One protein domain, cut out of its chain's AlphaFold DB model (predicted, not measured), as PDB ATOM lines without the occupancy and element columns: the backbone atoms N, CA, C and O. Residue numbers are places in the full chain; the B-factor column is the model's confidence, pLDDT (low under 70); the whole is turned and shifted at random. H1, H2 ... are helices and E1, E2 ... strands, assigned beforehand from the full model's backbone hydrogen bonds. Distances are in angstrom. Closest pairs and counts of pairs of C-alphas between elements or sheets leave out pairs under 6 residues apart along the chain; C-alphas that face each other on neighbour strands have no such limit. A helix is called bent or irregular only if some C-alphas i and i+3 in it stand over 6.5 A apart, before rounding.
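AT A GLANCE: This is residues 4 to 106 of the 106 residues of the protein "Ribonuclease" of Methylobacterium radiotolerans (UniProt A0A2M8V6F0). A narrow sheet of three strands, E1, E2 and E3, runs through the model like a ribbon, with H1 beyond the end where E1 begins and H4 beyond the opposite end. H2 and H3 form a loose pair of helices off the sheet, H3 meeting it with its last residues, and the tail folds back so that residues 100 to 106 run beside E3; residues 87 to 93 stick out. The printed part has 103 residues with four named helices and three named strands, in the order H1 E1 E2 H2 H3 E3 H4; the sheet's order is E1 - E2 - E3, all antiparallel, and the class is mixed, helices and strands. The whole is only just loose, close to compact, with a radius of gyration of the C-alphas of 15.9 A and spans of 42 by 36 by 25 A.

HOW THE PARTS SIT: E2, residues 31 to 37, is the inner strand. E1, residues 17 to 22, is an edge strand and forms a hairpin with E2; the two are antiparallel at 161 degrees, with N 18 and O 36 within hydrogen-bond range at 2.9 A. E3, residues 71 to 77, is the other edge strand, antiparallel to E2 at 168 degrees, with N 33 and O 75 at 2.8 A. H3, residues 55 to 68, only grazes the sheet with its residues 65 to 68; its closest C-alpha pair with E3 is Met 66 and Thr 72, 7.7 A. H2, residues 47 to 52, is close to H3 but not clearly touching: their closest C-alphas, Val 47 and Leu 61, are 7.6 A apart, at a shallow tilt of 21 degrees, opposite ways. H4, residues 79 to 88, is not on the sheet; its closest C-alpha pair with E2 is Val 79 and Val 31, 7.5 A. H1, residues 4 to 10, is not on the sheet and is apart from H2, H3 and H4. In H1, H3 and H4 every O i to N i+4 pair is within hydrogen-bond range; H2 has 0 of 2, and 1 of 3 O i to N i+3 pairs.

IN THESE COORDINATES: E2 and E3 are each 20.5 A long, and E1 is 16.7 A, from C-alpha 17 at (-35.326, -1.951, -2.717). H3 measures 20.0 A, H4 14.2 A, H1 10.1 A and H2 9.9 A. H2 is irregular, with C-alphas 48 and 51 8.7 A apart. H1 begins with C-alpha 4 at (-37.949, 3.740, 6.695), and H4 ends with C-alpha 88 at (-14.422, -19.538, 5.471).

THE WHOLE: The C-alphas farthest apart, of Gln 10 and Phe 28, are 42.4 A apart. The printed part has no cut and no long link; residues 89 to 106 hold no named element. Mean pLDDT of the printed part is 77.8, with residues 48 to 52 and 86 to 106 under 70.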
ATOM      1  N   TYR A   4     -39.306   3.655   7.238       84.75
ATOM      2  CA  TYR A   4     -37.949   3.740   6.695       84.75
ATOM      3  C   TYR A   4     -37.928   4.355   5.291       84.75
ATOM      4  O   TYR A   4     -37.064   5.165   4.962       84.75
ATOM      5  N   GLU A   5     -38.903   3.996   4.462       86.56
ATOM      6  CA  GLU A   5     -39.030   4.466   3.091       86.56
ATOM      7  C   GLU A   5     -39.324   5.966   3.047       86.56
ATOM      8  O   GLU A   5     -38.727   6.686   2.249       86.56
ATOM      9  N   ARG A   6     -40.174   6.466   3.954       88.44
ATOM     10  CA  ARG A   6     -40.469   7.902   4.081       88.44
ATOM     11  C   ARG A   6     -39.231   8.715   4.423       88.44
ATOM     12  O   ARG A   6     -39.003   9.744   3.786       88.44
ATOM     13  N   ASP A   7     -38.431   8.251   5.375       91.38
ATOM     14  CA  ASP A   7     -37.201   8.939   5.772       91.38
ATOM     15  C   ASP A   7     -36.181   8.970   4.627       91.38
ATOM     16  O   ASP A   7     -35.528   9.987   4.383       91.38
ATOM     17  N   LEU A   8     -36.072   7.878   3.870       89.69
ATOM     18  CA  LEU A   8     -35.195   7.786   2.702       89.69
ATOM     19  C   LEU A   8     -35.685   8.662   1.535       89.69
ATOM     20  O   LEU A   8     -34.870   9.337   0.898       89.69
ATOM     21  N   TRP A   9     -36.996   8.735   1.292       91.31
ATOM     22  CA  TRP A   9     -37.571   9.648   0.300       91.31
ATOM     23  C   TRP A   9     -37.310  11.113   0.654       91.31
ATOM     24  O   TRP A   9     -36.960  11.895  -0.229       91.31
ATOM     25  N   GLN A  10     -37.404  11.491   1.935       91.12
ATOM     26  CA  GLN A  10     -37.056  12.845   2.393       91.12
ATOM     27  C   GLN A  10     -35.580  13.190   2.148       91.12
ATOM     28  O   GLN A  10     -35.243  14.352   1.932       91.12
ATOM     29  N   GLN A  11     -34.702  12.186   2.116       92.25
ATOM     30  CA  GLN A  11     -33.286  12.331   1.768       92.25
ATOM     31  C   GLN A  11     -33.025  12.296   0.248       92.25
ATOM     32  O   GLN A  11     -31.870  12.273  -0.182       92.25
ATOM     33  N   GLY A  12     -34.074  12.266  -0.583       90.56
ATOM     34  CA  GLY A  12     -33.971  12.227  -2.044       90.56
ATOM     35  C   GLY A  12     -33.601  10.856  -2.618       90.56
ATOM     36  O   GLY A  12     -33.222  10.764  -3.786       90.56
ATOM     37  N   LYS A  13     -33.683   9.777  -1.827       89.50
ATOM     38  CA  LYS A  13     -33.489   8.406  -2.321       89.50
ATOM     39  C   LYS A  13     -34.790   7.918  -2.947       89.50
ATOM     40  O   LYS A  13     -35.721   7.590  -2.230       89.50
ATOM     41  N   LEU A  14     -34.861   7.896  -4.276       86.00
ATOM     42  CA  LEU A  14     -36.104   7.587  -5.000       86.00
ATOM     43  C   LEU A  14     -36.294   6.090  -5.279       86.00
ATOM     44  O   LEU A  14     -37.423   5.615  -5.309       86.00
ATOM     45  N   CYS A  15     -35.199   5.348  -5.436       88.38
ATOM     46  CA  CYS A  15     -35.224   3.911  -5.696       88.38
ATOM     47  C   CYS A  15     -34.834   3.159  -4.421       88.38
ATOM     48  O   CYS A  15     -33.654   3.106  -4.071       88.38
ATOM     49  N   ILE A  16     -35.824   2.611  -3.719       90.56
ATOM     50  CA  ILE A  16     -35.630   1.844  -2.484       90.56
ATOM     51  C   ILE A  16     -36.020   0.398  -2.770       90.56
ATOM     52  O   ILE A  16     -37.146   0.138  -3.187       90.56
ATOM     53  N   ALA A  17     -35.084  -0.525  -2.558       90.25
ATOM     54  CA  ALA A  17     -35.326  -1.951  -2.717       90.25
ATOM     55  C   ALA A  17     -35.619  -2.597  -1.358       90.25
ATOM     56  O   ALA A  17     -34.817  -2.475  -0.430       90.25
ATOM     57  N   GLY A  18     -36.736  -3.314  -1.263       89.81
ATOM     58  CA  GLY A  18     -36.941  -4.315  -0.221       89.81
ATOM     59  C   GLY A  18     -36.239  -5.609  -0.623       89.81
ATOM     60  O   GLY A  18     -36.321  -6.004  -1.786       89.81
ATOM     61  N   VAL A  19     -35.540  -6.248   0.315       89.25
ATOM     62  CA  VAL A  19     -34.809  -7.501   0.082       89.25
ATOM     63  C   VAL A  19     -35.203  -8.520   1.144       89.25
ATOM     64  O   VAL A  19     -35.253  -8.170   2.322       89.25
ATOM     65  N   ASP A  20     -35.468  -9.757   0.729       88.44
ATOM     66  CA  ASP A  20     -35.750 -10.876   1.636       88.44
ATOM     67  C   ASP A  20     -35.207 -12.198   1.070       88.44
ATOM     68  O   ASP A  20     -35.054 -12.345  -0.150       88.44
ATOM     69  N   GLU A  21     -34.922 -13.156   1.953       88.56
ATOM     70  CA  GLU A  21     -34.384 -14.469   1.606       88.56
ATOM     71  C   GLU A  21     -35.239 -15.640   2.106       88.56
ATOM     72  O   GLU A  21     -35.847 -15.619   3.175       88.56
ATOM     73  N   VAL A  22     -35.211 -16.737   1.351       85.69
ATOM     74  CA  VAL A  22     -35.790 -18.026   1.731       85.69
ATOM     75  C   VAL A  22     -34.734 -19.125   1.646       85.69
ATOM     76  O   VAL A  22     -33.818 -19.074   0.830       85.69
ATOM     77  N   GLY A  23     -34.844 -20.133   2.515       82.25
ATOM     78  CA  GLY A  23     -33.944 -21.297   2.518       82.25
ATOM     79  C   GLY A  23     -32.793 -21.252   3.531       82.25
ATOM     80  O   GLY A  23     -32.174 -22.283   3.768       82.25
ATOM     81  N   ARG A  24     -32.549 -20.131   4.235       78.00
ATOM     82  CA  ARG A  24     -31.418 -19.978   5.193       78.00
ATOM     83  C   ARG A  24     -31.437 -20.929   6.408       78.00
ATOM     84  O   ARG A  24     -30.481 -20.968   7.176       78.00
ATOM     85  N   GLY A  25     -32.528 -21.660   6.626       76.25
ATOM     86  CA  GLY A  25     -32.682 -22.637   7.712       76.25
ATOM     87  C   GLY A  25     -33.111 -24.026   7.243       76.25
ATOM     88  O   GLY A  25     -33.431 -24.871   8.078       76.25
ATOM     89  N   CYS A  26     -33.167 -24.259   5.930       77.94
ATOM     90  CA  CYS A  26     -33.509 -25.565   5.385       77.94
ATOM     91  C   CYS A  26     -32.301 -26.506   5.473       77.94
ATOM     92  O   CYS A  26     -31.160 -26.085   5.314       77.94
ATOM     93  N   LEU A  27     -32.558 -27.794   5.722       72.75
ATOM     94  CA  LEU A  27     -31.511 -28.824   5.762       72.75
ATOM     95  C   LEU A  27     -30.969 -29.159   4.362       72.75
ATOM     96  O   LEU A  27     -29.839 -29.612   4.229       72.75
ATOM     97  N   PHE A  28     -31.787 -28.941   3.332       75.00
ATOM     98  CA  PHE A  28     -31.457 -29.182   1.934       75.00
ATOM     99  C   PHE A  28     -32.039 -28.068   1.067       75.00
ATOM    100  O   PHE A  28     -33.120 -27.554   1.370       75.00
ATOM    101  N   GLY A  29     -31.360 -27.784  -0.041       80.88
ATOM    102  CA  GLY A  29     -31.798 -26.823  -1.047       80.88
ATOM    103  C   GLY A  29     -31.042 -25.502  -0.990       80.88
ATOM    104  O   GLY A  29     -30.446 -25.140   0.025       80.88
ATOM    105  N   ASP A  30     -31.072 -24.812  -2.122       85.62
ATOM    106  CA  ASP A  30     -30.397 -23.538  -2.331       85.62
ATOM    107  C   ASP A  30     -31.060 -22.414  -1.524       85.62
ATOM    108  O   ASP A  30     -32.228 -22.499  -1.127       85.62
ATOM    109  N   VAL A  31     -30.316 -21.332  -1.300       86.56
ATOM    110  CA  VAL A  31     -30.873 -20.096  -0.741       86.56
ATOM    111  C   VAL A  31     -31.252 -19.179  -1.890       86.56
ATOM    112  O   VAL A  31     -30.448 -18.926  -2.788       86.56
ATOM    113  N   VAL A  32     -32.474 -18.655  -1.839       86.44
ATOM    114  CA  VAL A  32     -32.993 -17.712  -2.831       86.44
ATOM    115  C   VAL A  32     -33.253 -16.380  -2.145       86.44
ATOM    116  O   VAL A  32     -33.915 -16.340  -1.111       86.44
ATOM    117  N   ALA A  33     -32.753 -15.293  -2.720       88.25
ATOM    118  CA  ALA A  33     -33.025 -13.930  -2.287       88.25
ATOM    119  C   ALA A  33     -33.719 -13.152  -3.407       88.25
ATOM    120  O   ALA A  33     -33.404 -13.335  -4.582       88.25
ATOM    121  N   ALA A  34     -34.646 -12.271  -3.051       89.88
ATOM    122  CA  ALA A  34     -35.321 -11.392  -3.997       89.88
ATOM    123  C   ALA A  34     -35.161  -9.932  -3.577       89.88
ATOM    124  O   ALA A  34     -35.197  -9.620  -2.390       89.88
ATOM    125  N   ALA A  35     -35.013  -9.046  -4.560       92.12
ATOM    126  CA  ALA A  35     -35.008  -7.602  -4.394       92.12
ATOM    127  C   ALA A  35     -36.133  -6.988  -5.235       92.12
ATOM    128  O   ALA A  35     -36.258  -7.296  -6.421       92.12
ATOM    129  N   VAL A  36     -36.945  -6.120  -4.631       92.00
ATOM    130  CA  VAL A  36     -38.094  -5.478  -5.286       92.00
ATOM    131  C   VAL A  36     -38.070  -3.980  -5.011       92.00
ATOM    132  O   VAL A  36     -38.017  -3.560  -3.855       92.00
ATOM    133  N   ILE A  37     -38.138  -3.174  -6.070       93.06
ATOM    134  CA  ILE A  37     -38.313  -1.721  -6.003       93.06
ATOM    135  C   ILE A  37     -39.761  -1.406  -6.372       93.06
ATOM    136  O   ILE A  37     -40.173  -1.616  -7.512       93.06
ATOM    137  N   LEU A  38     -40.525  -0.889  -5.412       92.19
ATOM    138  CA  LEU A  38     -41.916  -0.484  -5.619       92.19
ATOM    139  C   LEU A  38     -42.030   1.031  -5.869       92.19
ATOM    140  O   LEU A  38     -41.177   1.796  -5.402       92.19
ATOM    141  N   PRO A  39     -43.090   1.487  -6.561       91.00
ATOM    142  CA  PRO A  39     -43.410   2.900  -6.683       91.00
ATOM    143  C   PRO A  39     -43.552   3.578  -5.319       91.00
ATOM    144  O   PRO A  39     -44.050   2.999  -4.348       91.00
ATOM    145  N   GLN A  40     -43.148   4.845  -5.250       89.94
ATOM    146  CA  GLN A  40     -43.269   5.629  -4.029       89.94
ATOM    147  C   GLN A  40     -44.727   5.707  -3.559       89.94
ATOM    148  O   GLN A  40     -45.622   6.088  -4.309       89.94
ATOM    149  N   GLY A  41     -44.948   5.400  -2.281       85.06
ATOM    150  CA  GLY A  41     -46.264   5.480  -1.648       85.06
ATOM    151  C   GLY A  41     -47.193   4.300  -1.936       85.06
ATOM    152  O   GLY A  41     -48.292   4.288  -1.384       85.06
ATOM    153  N   LEU A  42     -46.769   3.304  -2.724       86.75
ATOM    154  CA  LEU A  42     -47.525   2.064  -2.870       86.75
ATOM    155  C   LEU A  42     -47.560   1.328  -1.525       86.75
ATOM    156  O   LEU A  42     -46.524   1.016  -0.937       86.75
ATOM    157  N   VAL A  43     -48.765   1.054  -1.035       84.56
ATOM    158  CA  VAL A  43     -48.992   0.258   0.172       84.56
ATOM    159  C   VAL A  43     -49.731  -1.000  -0.241       84.56
ATOM    160  O   VAL A  43     -50.890  -0.942  -0.641       84.56
ATOM    161  N   LEU A  44     -49.053  -2.139  -0.129       82.94
ATOM    162  CA  LEU A  44     -49.674  -3.447  -0.291       82.94
ATOM    163  C   LEU A  44     -50.164  -3.912   1.078       82.94
ATOM    164  O   LEU A  44     -49.374  -4.339   1.926       82.94
ATOM    165  N   GLU A  45     -51.468  -3.785   1.314       76.38
ATOM    166  CA  GLU A  45     -52.102  -4.354   2.502       76.38
ATOM    167  C   GLU A  45     -51.818  -5.870   2.572       76.38
ATOM    168  O   GLU A  45     -51.590  -6.523   1.557       76.38
ATOM    169  N   ASP A  46     -51.776  -6.434   3.778       72.75
ATOM    170  CA  ASP A  46     -51.460  -7.847   4.047       72.75
ATOM    171  C   ASP A  46     -50.014  -8.331   3.758       72.75
ATOM    172  O   ASP A  46     -49.662  -9.422   4.212       72.75
ATOM    173  N   VAL A  47     -49.127  -7.556   3.114       73.50
ATOM    174  CA  VAL A  47     -47.760  -8.037   2.772       73.50
ATOM    175  C   VAL A  47     -46.860  -8.297   4.002       73.50
ATOM    176  O   VAL A  47     -45.914  -9.078   3.931       73.50
ATOM    177  N   ASN A  48     -47.163  -7.680   5.153       65.62
ATOM    178  CA  ASN A  48     -46.312  -7.706   6.355       65.62
ATOM    179  C   ASN A  48     -46.337  -9.020   7.156       65.62
ATOM    180  O   ASN A  48     -45.420  -9.255   7.940       65.62
ATOM    181  N   ASP A  49     -47.367  -9.862   7.025       62.31
ATOM    182  CA  ASP A  49     -47.457 -11.130   7.772       62.31
ATOM    183  C   ASP A  49     -47.447 -12.317   6.803       62.31
ATOM    184  O   ASP A  49     -48.363 -13.142   6.765       62.31
ATOM    185  N   SER A  50     -46.383 -12.398   5.994       60.03
ATOM    186  CA  SER A  50     -46.183 -13.440   4.974       60.03
ATOM    187  C   SER A  50     -46.274 -14.867   5.527       60.03
ATOM    188  O   SER A  50     -46.622 -15.798   4.800       60.03
ATOM    189  N   LYS A  51     -46.058 -15.041   6.837       60.50
ATOM    190  CA  LYS A  51     -46.153 -16.320   7.556       60.50
ATOM    191  C   LYS A  51     -47.590 -16.775   7.832       60.50
ATOM    192  O   LYS A  51     -47.786 -17.927   8.212       60.50
ATOM    193  N   LYS A  52     -48.589 -15.909   7.633       61.84
ATOM    194  CA  LYS A  52     -50.024 -16.235   7.753       61.84
ATOM    195  C   LYS A  52     -50.798 -16.099   6.442       61.84
ATOM    196  O   LYS A  52     -52.014 -16.300   6.433       61.84
ATOM    197  N   LEU A  53     -50.131 -15.768   5.337       74.62
ATOM    198  CA  LEU A  53     -50.783 -15.694   4.033       74.62
ATOM    199  C   LEU A  53     -51.079 -17.097   3.504       74.62
ATOM    200  O   LEU A  53     -50.217 -17.976   3.496       74.62
ATOM    201  N   SER A  54     -52.306 -17.301   3.028       84.94
ATOM    202  CA  SER A  54     -52.624 -18.485   2.237       84.94
ATOM    203  C   SER A  54     -51.877 -18.438   0.904       84.94
ATOM    204  O   SER A  54     -51.567 -17.363   0.391       84.94
ATOM    205  N   GLU A  55     -51.626 -19.605   0.314       86.25
ATOM    206  CA  GLU A  55     -50.994 -19.730  -1.006       86.25
ATOM    207  C   GLU A  55     -51.676 -18.849  -2.059       86.25
ATOM    208  O   GLU A  55     -51.021 -18.030  -2.694       86.25
ATOM    209  N   LYS A  56     -53.010 -18.895  -2.116       86.75
ATOM    210  CA  LYS A  56     -53.811 -18.061  -3.017       86.75
ATOM    211  C   LYS A  56     -53.598 -16.554  -2.811       86.75
ATOM    212  O   LYS A  56     -53.580 -15.801  -3.779       86.75
ATOM    213  N   LYS A  57     -53.461 -16.090  -1.561       86.62
ATOM    214  CA  LYS A  57     -53.176 -14.671  -1.281       86.62
ATOM    215  C   LYS A  57     -51.763 -14.291  -1.721       86.62
ATOM    216  O   LYS A  57     -51.569 -13.196  -2.231       86.62
ATOM    217  N   ARG A  58     -50.792 -15.187  -1.530       85.69
ATOM    218  CA  ARG A  58     -49.406 -14.971  -1.958       85.69
ATOM    219  C   ARG A  58     -49.296 -14.884  -3.478       85.69
ATOM    220  O   ARG A  58     -48.600 -14.003  -3.955       85.69
ATOM    221  N   GLU A  59     -49.988 -15.748  -4.217       88.62
ATOM    222  CA  GLU A  59     -50.031 -15.688  -5.685       88.62
ATOM    223  C   GLU A  59     -50.649 -14.376  -6.180       88.62
ATOM    224  O   GLU A  59     -50.047 -13.696  -7.003       88.62
ATOM    225  N   ALA A  60     -51.783 -13.958  -5.610       89.62
ATOM    226  CA  ALA A  60     -52.409 -12.686  -5.973       89.62
ATOM    227  C   ALA A  60     -51.503 -11.475  -5.675       89.62
ATOM    228  O   ALA A  60     -51.388 -10.563  -6.487       89.62
ATOM    229  N   LEU A  61     -50.827 -11.465  -4.519       89.19
ATOM    230  CA  LEU A  61     -49.861 -10.415  -4.183       89.19
ATOM    231  C   LEU A  61     -48.634 -10.452  -5.095       89.19
ATOM    232  O   LEU A  61     -48.124  -9.397  -5.453       89.19
ATOM    233  N   TYR A  62     -48.166 -11.642  -5.473       90.25
ATOM    234  CA  TYR A  62     -47.067 -11.796  -6.417       90.25
ATOM    235  C   TYR A  62     -47.413 -11.173  -7.771       90.25
ATOM    236  O   TYR A  62     -46.606 -10.412  -8.293       90.25
ATOM    237  N   GLU A  63     -48.609 -11.427  -8.307       91.81
ATOM    238  CA  GLU A  63     -49.067 -10.803  -9.556       91.81
ATOM    239  C   GLU A  63     -49.056  -9.273  -9.452       91.81
ATOM    240  O   GLU A  63     -48.407  -8.618 -10.264       91.81
ATOM    241  N   ILE A  64     -49.653  -8.713  -8.393       91.50
ATOM    242  CA  ILE A  64     -49.679  -7.258  -8.160       91.50
ATOM    243  C   ILE A  64     -48.259  -6.686  -8.063       91.50
ATOM    244  O   ILE A  64     -47.950  -5.671  -8.682       91.50
ATOM    245  N   ILE A  65     -47.371  -7.333  -7.303       91.50
ATOM    246  CA  ILE A  65     -45.977  -6.892  -7.163       91.50
ATOM    247  C   ILE A  65     -45.276  -6.912  -8.522       91.50
ATOM    248  O   ILE A  65     -44.575  -5.965  -8.855       91.50
ATOM    249  N   MET A  66     -45.457  -7.968  -9.314       91.88
ATOM    250  CA  MET A  66     -44.801  -8.108 -10.614       91.88
ATOM    251  C   MET A  66     -45.370  -7.183 -11.697       91.88
ATOM    252  O   MET A  66     -44.712  -7.004 -12.727       91.88
ATOM    253  N   GLU A  67     -46.572  -6.643 -11.505       93.31
ATOM    254  CA  GLU A  67     -47.179  -5.624 -12.368       93.31
ATOM    255  C   GLU A  67     -46.759  -4.204 -11.971       93.31
ATOM    256  O   GLU A  67     -46.416  -3.409 -12.842       93.31
ATOM    257  N   GLU A  68     -46.745  -3.896 -10.673       92.81
ATOM    258  CA  GLU A  68     -46.508  -2.539 -10.161       92.81
ATOM    259  C   GLU A  68     -45.027  -2.224  -9.909       92.81
ATOM    260  O   GLU A  68     -44.645  -1.055  -9.841       92.81
ATOM    261  N   ALA A  69     -44.173  -3.236  -9.719       92.62
ATOM    262  CA  ALA A  69     -42.767  -3.013  -9.403       92.62
ATOM    263  C   ALA A  69     -42.033  -2.264 -10.522       92.62
ATOM    264  O   ALA A  69     -42.116  -2.611 -11.699       92.62
ATOM    265  N   LEU A  70     -41.230  -1.279 -10.116       93.31
ATOM    266  CA  LEU A  70     -40.328  -0.543 -11.001       93.31
ATOM    267  C   LEU A  70     -39.121  -1.389 -11.408       93.31
ATOM    268  O   LEU A  70     -38.545  -1.176 -12.467       93.31
ATOM    269  N   ALA A  71     -38.694  -2.291 -10.525       92.56
ATOM    270  CA  ALA A  71     -37.685  -3.287 -10.837       92.56
ATOM    271  C   ALA A  71     -37.785  -4.477  -9.881       92.56
ATOM    272  O   ALA A  71     -38.054  -4.302  -8.688       92.56
ATOM    273  N   THR A  72     -37.492  -5.674 -10.380       92.62
ATOM    274  CA  THR A  72     -37.314  -6.876  -9.558       92.62
ATOM    275  C   THR A  72     -36.052  -7.630  -9.953       92.62
ATOM    276  O   THR A  72     -35.602  -7.571 -11.097       92.62
ATOM    277  N   GLY A  73     -35.462  -8.339  -8.994       91.62
ATOM    278  CA  GLY A  73     -34.332  -9.231  -9.221       91.62
ATOM    279  C   GLY A  73     -34.378 -10.414  -8.265       91.62
ATOM    280  O   GLY A  73     -34.768 -10.267  -7.107       91.62
ATOM    281  N   VAL A  74     -33.977 -11.585  -8.753       89.12
ATOM    282  CA  VAL A  74     -33.876 -12.814  -7.958       89.12
ATOM    283  C   VAL A  74     -32.456 -13.340  -8.061       89.12
ATOM    284  O   VAL A  74     -31.878 -13.391  -9.145       89.12
ATOM    285  N   GLY A  75     -31.905 -13.719  -6.917       87.56
ATOM    286  CA  GLY A  75     -30.603 -14.334  -6.791       87.56
ATOM    287  C   GLY A  75     -30.701 -15.701  -6.132       87.56
ATOM    288  O   GLY A  75     -31.403 -15.861  -5.138       87.56
ATOM    289  N   ILE A  76     -29.992 -16.685  -6.679       87.81
ATOM    290  CA  ILE A  76     -29.946 -18.053  -6.164       87.81
ATOM    291  C   ILE A  76     -28.494 -18.389  -5.838       87.81
ATOM    292  O   ILE A  76     -27.601 -18.145  -6.649       87.81
ATOM    293  N   VAL A  77     -28.263 -18.940  -4.651       84.44
ATOM    294  CA  VAL A  77     -26.948 -19.401  -4.209       84.44
ATOM    295  C   VAL A  77     -27.036 -20.879  -3.870       84.44
ATOM    296  O   VAL A  77     -27.803 -21.270  -2.987       84.44
ATOM    297  N   ASP A  78     -26.221 -21.683  -4.551       85.81
ATOM    298  CA  ASP A  78     -26.191 -23.123  -4.329       85.81
ATOM    299  C   ASP A  78     -25.602 -23.517  -2.964       85.81
ATOM    300  O   ASP A  78     -24.820 -22.788  -2.338       85.81
ATOM    301  N   VAL A  79     -25.979 -24.712  -2.503       82.88
ATOM    302  CA  VAL A  79     -25.522 -25.274  -1.219       82.88
ATOM    303  C   VAL A  79     -23.997 -25.334  -1.126       82.88
ATOM    304  O   VAL A  79     -23.440 -24.969  -0.093       82.88
ATOM    305  N   ALA A  80     -23.305 -25.751  -2.189       82.00
ATOM    306  CA  ALA A  80     -21.849 -25.900  -2.172       82.00
ATOM    307  C   ALA A  80     -21.143 -24.550  -1.945       82.00
ATOM    308  O   ALA A  80     -20.145 -24.458  -1.225       82.00
ATOM    309  N   THR A  81     -21.691 -23.488  -2.523       81.12
ATOM    310  CA  THR A  81     -21.251 -22.110  -2.345       81.12
ATOM    311  C   THR A  81     -21.516 -21.657  -0.914       81.12
ATOM    312  O   THR A  81     -20.598 -21.157  -0.263       81.12
ATOM    313  N   ILE A  82     -22.715 -21.898  -0.377       76.62
ATOM    314  CA  ILE A  82     -23.060 -21.573   1.017       76.62
ATOM    315  C   ILE A  82     -22.121 -22.283   1.999       76.62
ATOM    316  O   ILE A  82     -21.567 -21.643   2.895       76.62
ATOM    317  N   GLU A  83     -21.900 -23.586   1.827       73.81
ATOM    318  CA  GLU A  83     -20.994 -24.379   2.659       73.81
ATOM    319  C   GLU A  83     -19.564 -23.839   2.597       73.81
ATOM    320  O   GLU A  83     -18.944 -23.607   3.637       73.81
ATOM    321  N   ARG A  84     -19.053 -23.551   1.392       73.62
ATOM    322  CA  ARG A  84     -17.720 -22.964   1.205       73.62
ATOM    323  C   ARG A  84     -17.585 -21.619   1.920       73.62
ATOM    324  O   ARG A  84     -16.577 -21.388   2.584       73.62
ATOM    325  N   TYR A  85     -18.581 -20.740   1.813       70.62
ATOM    326  CA  TYR A  85     -18.562 -19.438   2.484       70.62
ATOM    327  C   TYR A  85     -18.674 -19.559   4.008       70.62
ATOM    328  O   TYR A  85     -17.934 -18.874   4.717       70.62
ATOM    329  N   ASN A  86     -19.528 -20.453   4.515       65.69
ATOM    330  CA  ASN A  86     -19.706 -20.688   5.950       65.69
ATOM    331  C   ASN A  86     -18.454 -21.277   6.609       65.69
ATOM    332  O   ASN A  86     -18.109 -20.890   7.727       65.69
ATOM    333  N   VAL A  87     -17.741 -22.168   5.912       57.84
ATOM    334  CA  VAL A  87     -16.449 -22.701   6.369       57.84
ATOM    335  C   VAL A  87     -15.381 -21.601   6.423       57.84
ATOM    336  O   VAL A  87     -14.567 -21.583   7.339       57.84
ATOM    337  N   LEU A  88     -15.396 -20.638   5.496       59.28
ATOM    338  CA  LEU A  88     -14.422 -19.538   5.471       59.28
ATOM    339  C   LEU A  88     -14.661 -18.462   6.553       59.28
ATOM    340  O   LEU A  88     -13.721 -17.756   6.910       59.28
ATOM    341  N   HIS A  89     -15.883 -18.332   7.089       56.84
ATOM    342  CA  HIS A  89     -16.290 -17.180   7.916       56.84
ATOM    343  C   HIS A  89     -16.739 -17.516   9.351       56.84
ATOM    344  O   HIS A  89     -17.388 -16.682   9.985       56.84
ATOM    345  N   HIS A  90     -16.384 -18.702   9.871       44.31
ATOM    346  CA  HIS A  90     -16.613 -19.195  11.245       44.31
ATOM    347  C   HIS A  90     -17.217 -18.176  12.245       44.31
ATOM    348  O   HIS A  90     -16.508 -17.542  13.027       44.31
ATOM    349  N   GLY A  91     -18.552 -18.057  12.253       50.62
ATOM    350  CA  GLY A  91     -19.298 -17.361  13.309       50.62
ATOM    351  C   GLY A  91     -19.771 -15.931  13.021       50.62
ATOM    352  O   GLY A  91     -20.258 -15.283  13.945       50.62
ATOM    353  N   LYS A  92     -19.687 -15.423  11.786       46.28
ATOM    354  CA  LYS A  92     -20.337 -14.151  11.408       46.28
ATOM    355  C   LYS A  92     -21.371 -14.357  10.302       46.28
ATOM    356  O   LYS A  92     -21.113 -15.093   9.352       46.28
ATOM    357  N   SER A  93     -22.527 -13.691  10.424       43.31
ATOM    358  CA  SER A  93     -23.528 -13.590   9.352       43.31
ATOM    359  C   SER A  93     -22.831 -13.086   8.094       43.31
ATOM    360  O   SER A  93     -22.415 -11.932   8.031       43.31
ATOM    361  N   THR A  94     -22.616 -13.986   7.143       43.66
ATOM    362  CA  THR A  94     -21.866 -13.695   5.926       43.66
ATOM    363  C   THR A  94     -22.852 -13.178   4.894       43.66
ATOM    364  O   THR A  94     -23.774 -13.891   4.505       43.66
ATOM    365  N   THR A  95     -22.686 -11.926   4.475       46.66
ATOM    366  CA  THR A  95     -23.391 -11.383   3.312       46.66
ATOM    367  C   THR A  95     -22.817 -12.064   2.076       46.66
ATOM    368  O   THR A  95     -21.676 -11.803   1.698       46.66
ATOM    369  N   ILE A  96     -23.579 -12.977   1.478       50.41
ATOM    370  CA  ILE A  96     -23.182 -13.641   0.239       50.41
ATOM    371  C   ILE A  96     -23.388 -12.637  -0.897       50.41
ATOM    372  O   ILE A  96     -24.506 -12.428  -1.355       50.41
ATOM    373  N   THR A  97     -22.319 -11.983  -1.346       44.31
ATOM    374  CA  THR A  97     -22.320 -11.223  -2.602       44.31
ATOM    375  C   THR A  97     -21.985 -12.187  -3.735       44.31
ATOM    376  O   THR A  97     -20.824 -12.321  -4.121       44.31
ATOM    377  N   GLY A  98     -22.983 -12.936  -4.195       44.94
ATOM    378  CA  GLY A  98     -22.880 -13.714  -5.426       44.94
ATOM    379  C   GLY A  98     -23.220 -12.836  -6.627       44.94
ATOM    380  O   GLY A  98     -24.205 -12.102  -6.582       44.94
ATOM    381  N   GLU A  99     -22.434 -12.908  -7.701       44.91
ATOM    382  CA  GLU A  99     -22.928 -12.529  -9.028       44.91
ATOM    383  C   GLU A  99     -23.981 -13.561  -9.421       44.91
ATOM    384  O   GLU A  99     -23.679 -14.668  -9.861       44.91
ATOM    385  N   THR A 100     -25.232 -13.230  -9.143       45.66
ATOM    386  CA  THR A 100     -26.381 -14.026  -9.546       45.66
ATOM    387  C   THR A 100     -26.723 -13.757 -10.999       45.66
ATOM    388  O   THR A 100     -26.591 -12.623 -11.463       45.66
ATOM    389  N   ASP A 101     -27.202 -14.795 -11.688       46.12
ATOM    390  CA  ASP A 101     -27.915 -14.703 -12.964       46.12
ATOM    391  C   ASP A 101     -29.225 -13.943 -12.712       46.12
ATOM    392  O   ASP A 101     -30.309 -14.501 -12.549       46.12
ATOM    393  N   ALA A 102     -29.087 -12.642 -12.473       48.09
ATOM    394  CA  ALA A 102     -30.163 -11.780 -12.067       48.09
ATOM    395  C   ALA A 102     -30.971 -11.512 -13.329       48.09
ATOM    396  O   ALA A 102     -30.616 -10.662 -14.147       48.09
ATOM    397  N   GLY A 103     -32.064 -12.254 -13.487       52.00
ATOM    398  CA  GLY A 103     -33.174 -11.846 -14.334       52.00
ATOM    399  C   GLY A 103     -33.743 -10.544 -13.780       52.00
ATOM    400  O   GLY A 103     -34.760 -10.552 -13.094       52.00
ATOM    401  N   ILE A 104     -33.027  -9.440 -13.996       55.62
ATOM    402  CA  ILE A 104     -33.451  -8.106 -13.615       55.62
ATOM    403  C   ILE A 104     -34.549  -7.729 -14.595       55.62
ATOM    404  O   ILE A 104     -34.297  -7.537 -15.786       55.62
ATOM    405  N   ARG A 105     -35.775  -7.644 -14.093       61.81
ATOM    406  CA  ARG A 105     -36.887  -7.062 -14.832       61.81
ATOM    407  C   ARG A 105     -36.974  -5.602 -14.406       61.81
ATOM    408  O   ARG A 105     -37.321  -5.335 -13.262       61.81
ATOM    409  N   THR A 106     -36.592  -4.699 -15.303       57.00
ATOM    410  CA  THR A 106     -36.789  -3.237 -15.210       57.00
ATOM    411  C   THR A 106     -37.900  -2.796 -16.136       57.00
ATOM    412  O   THR A 106     -37.967  -3.384 -17.243       57.00
TER     413      THR A 106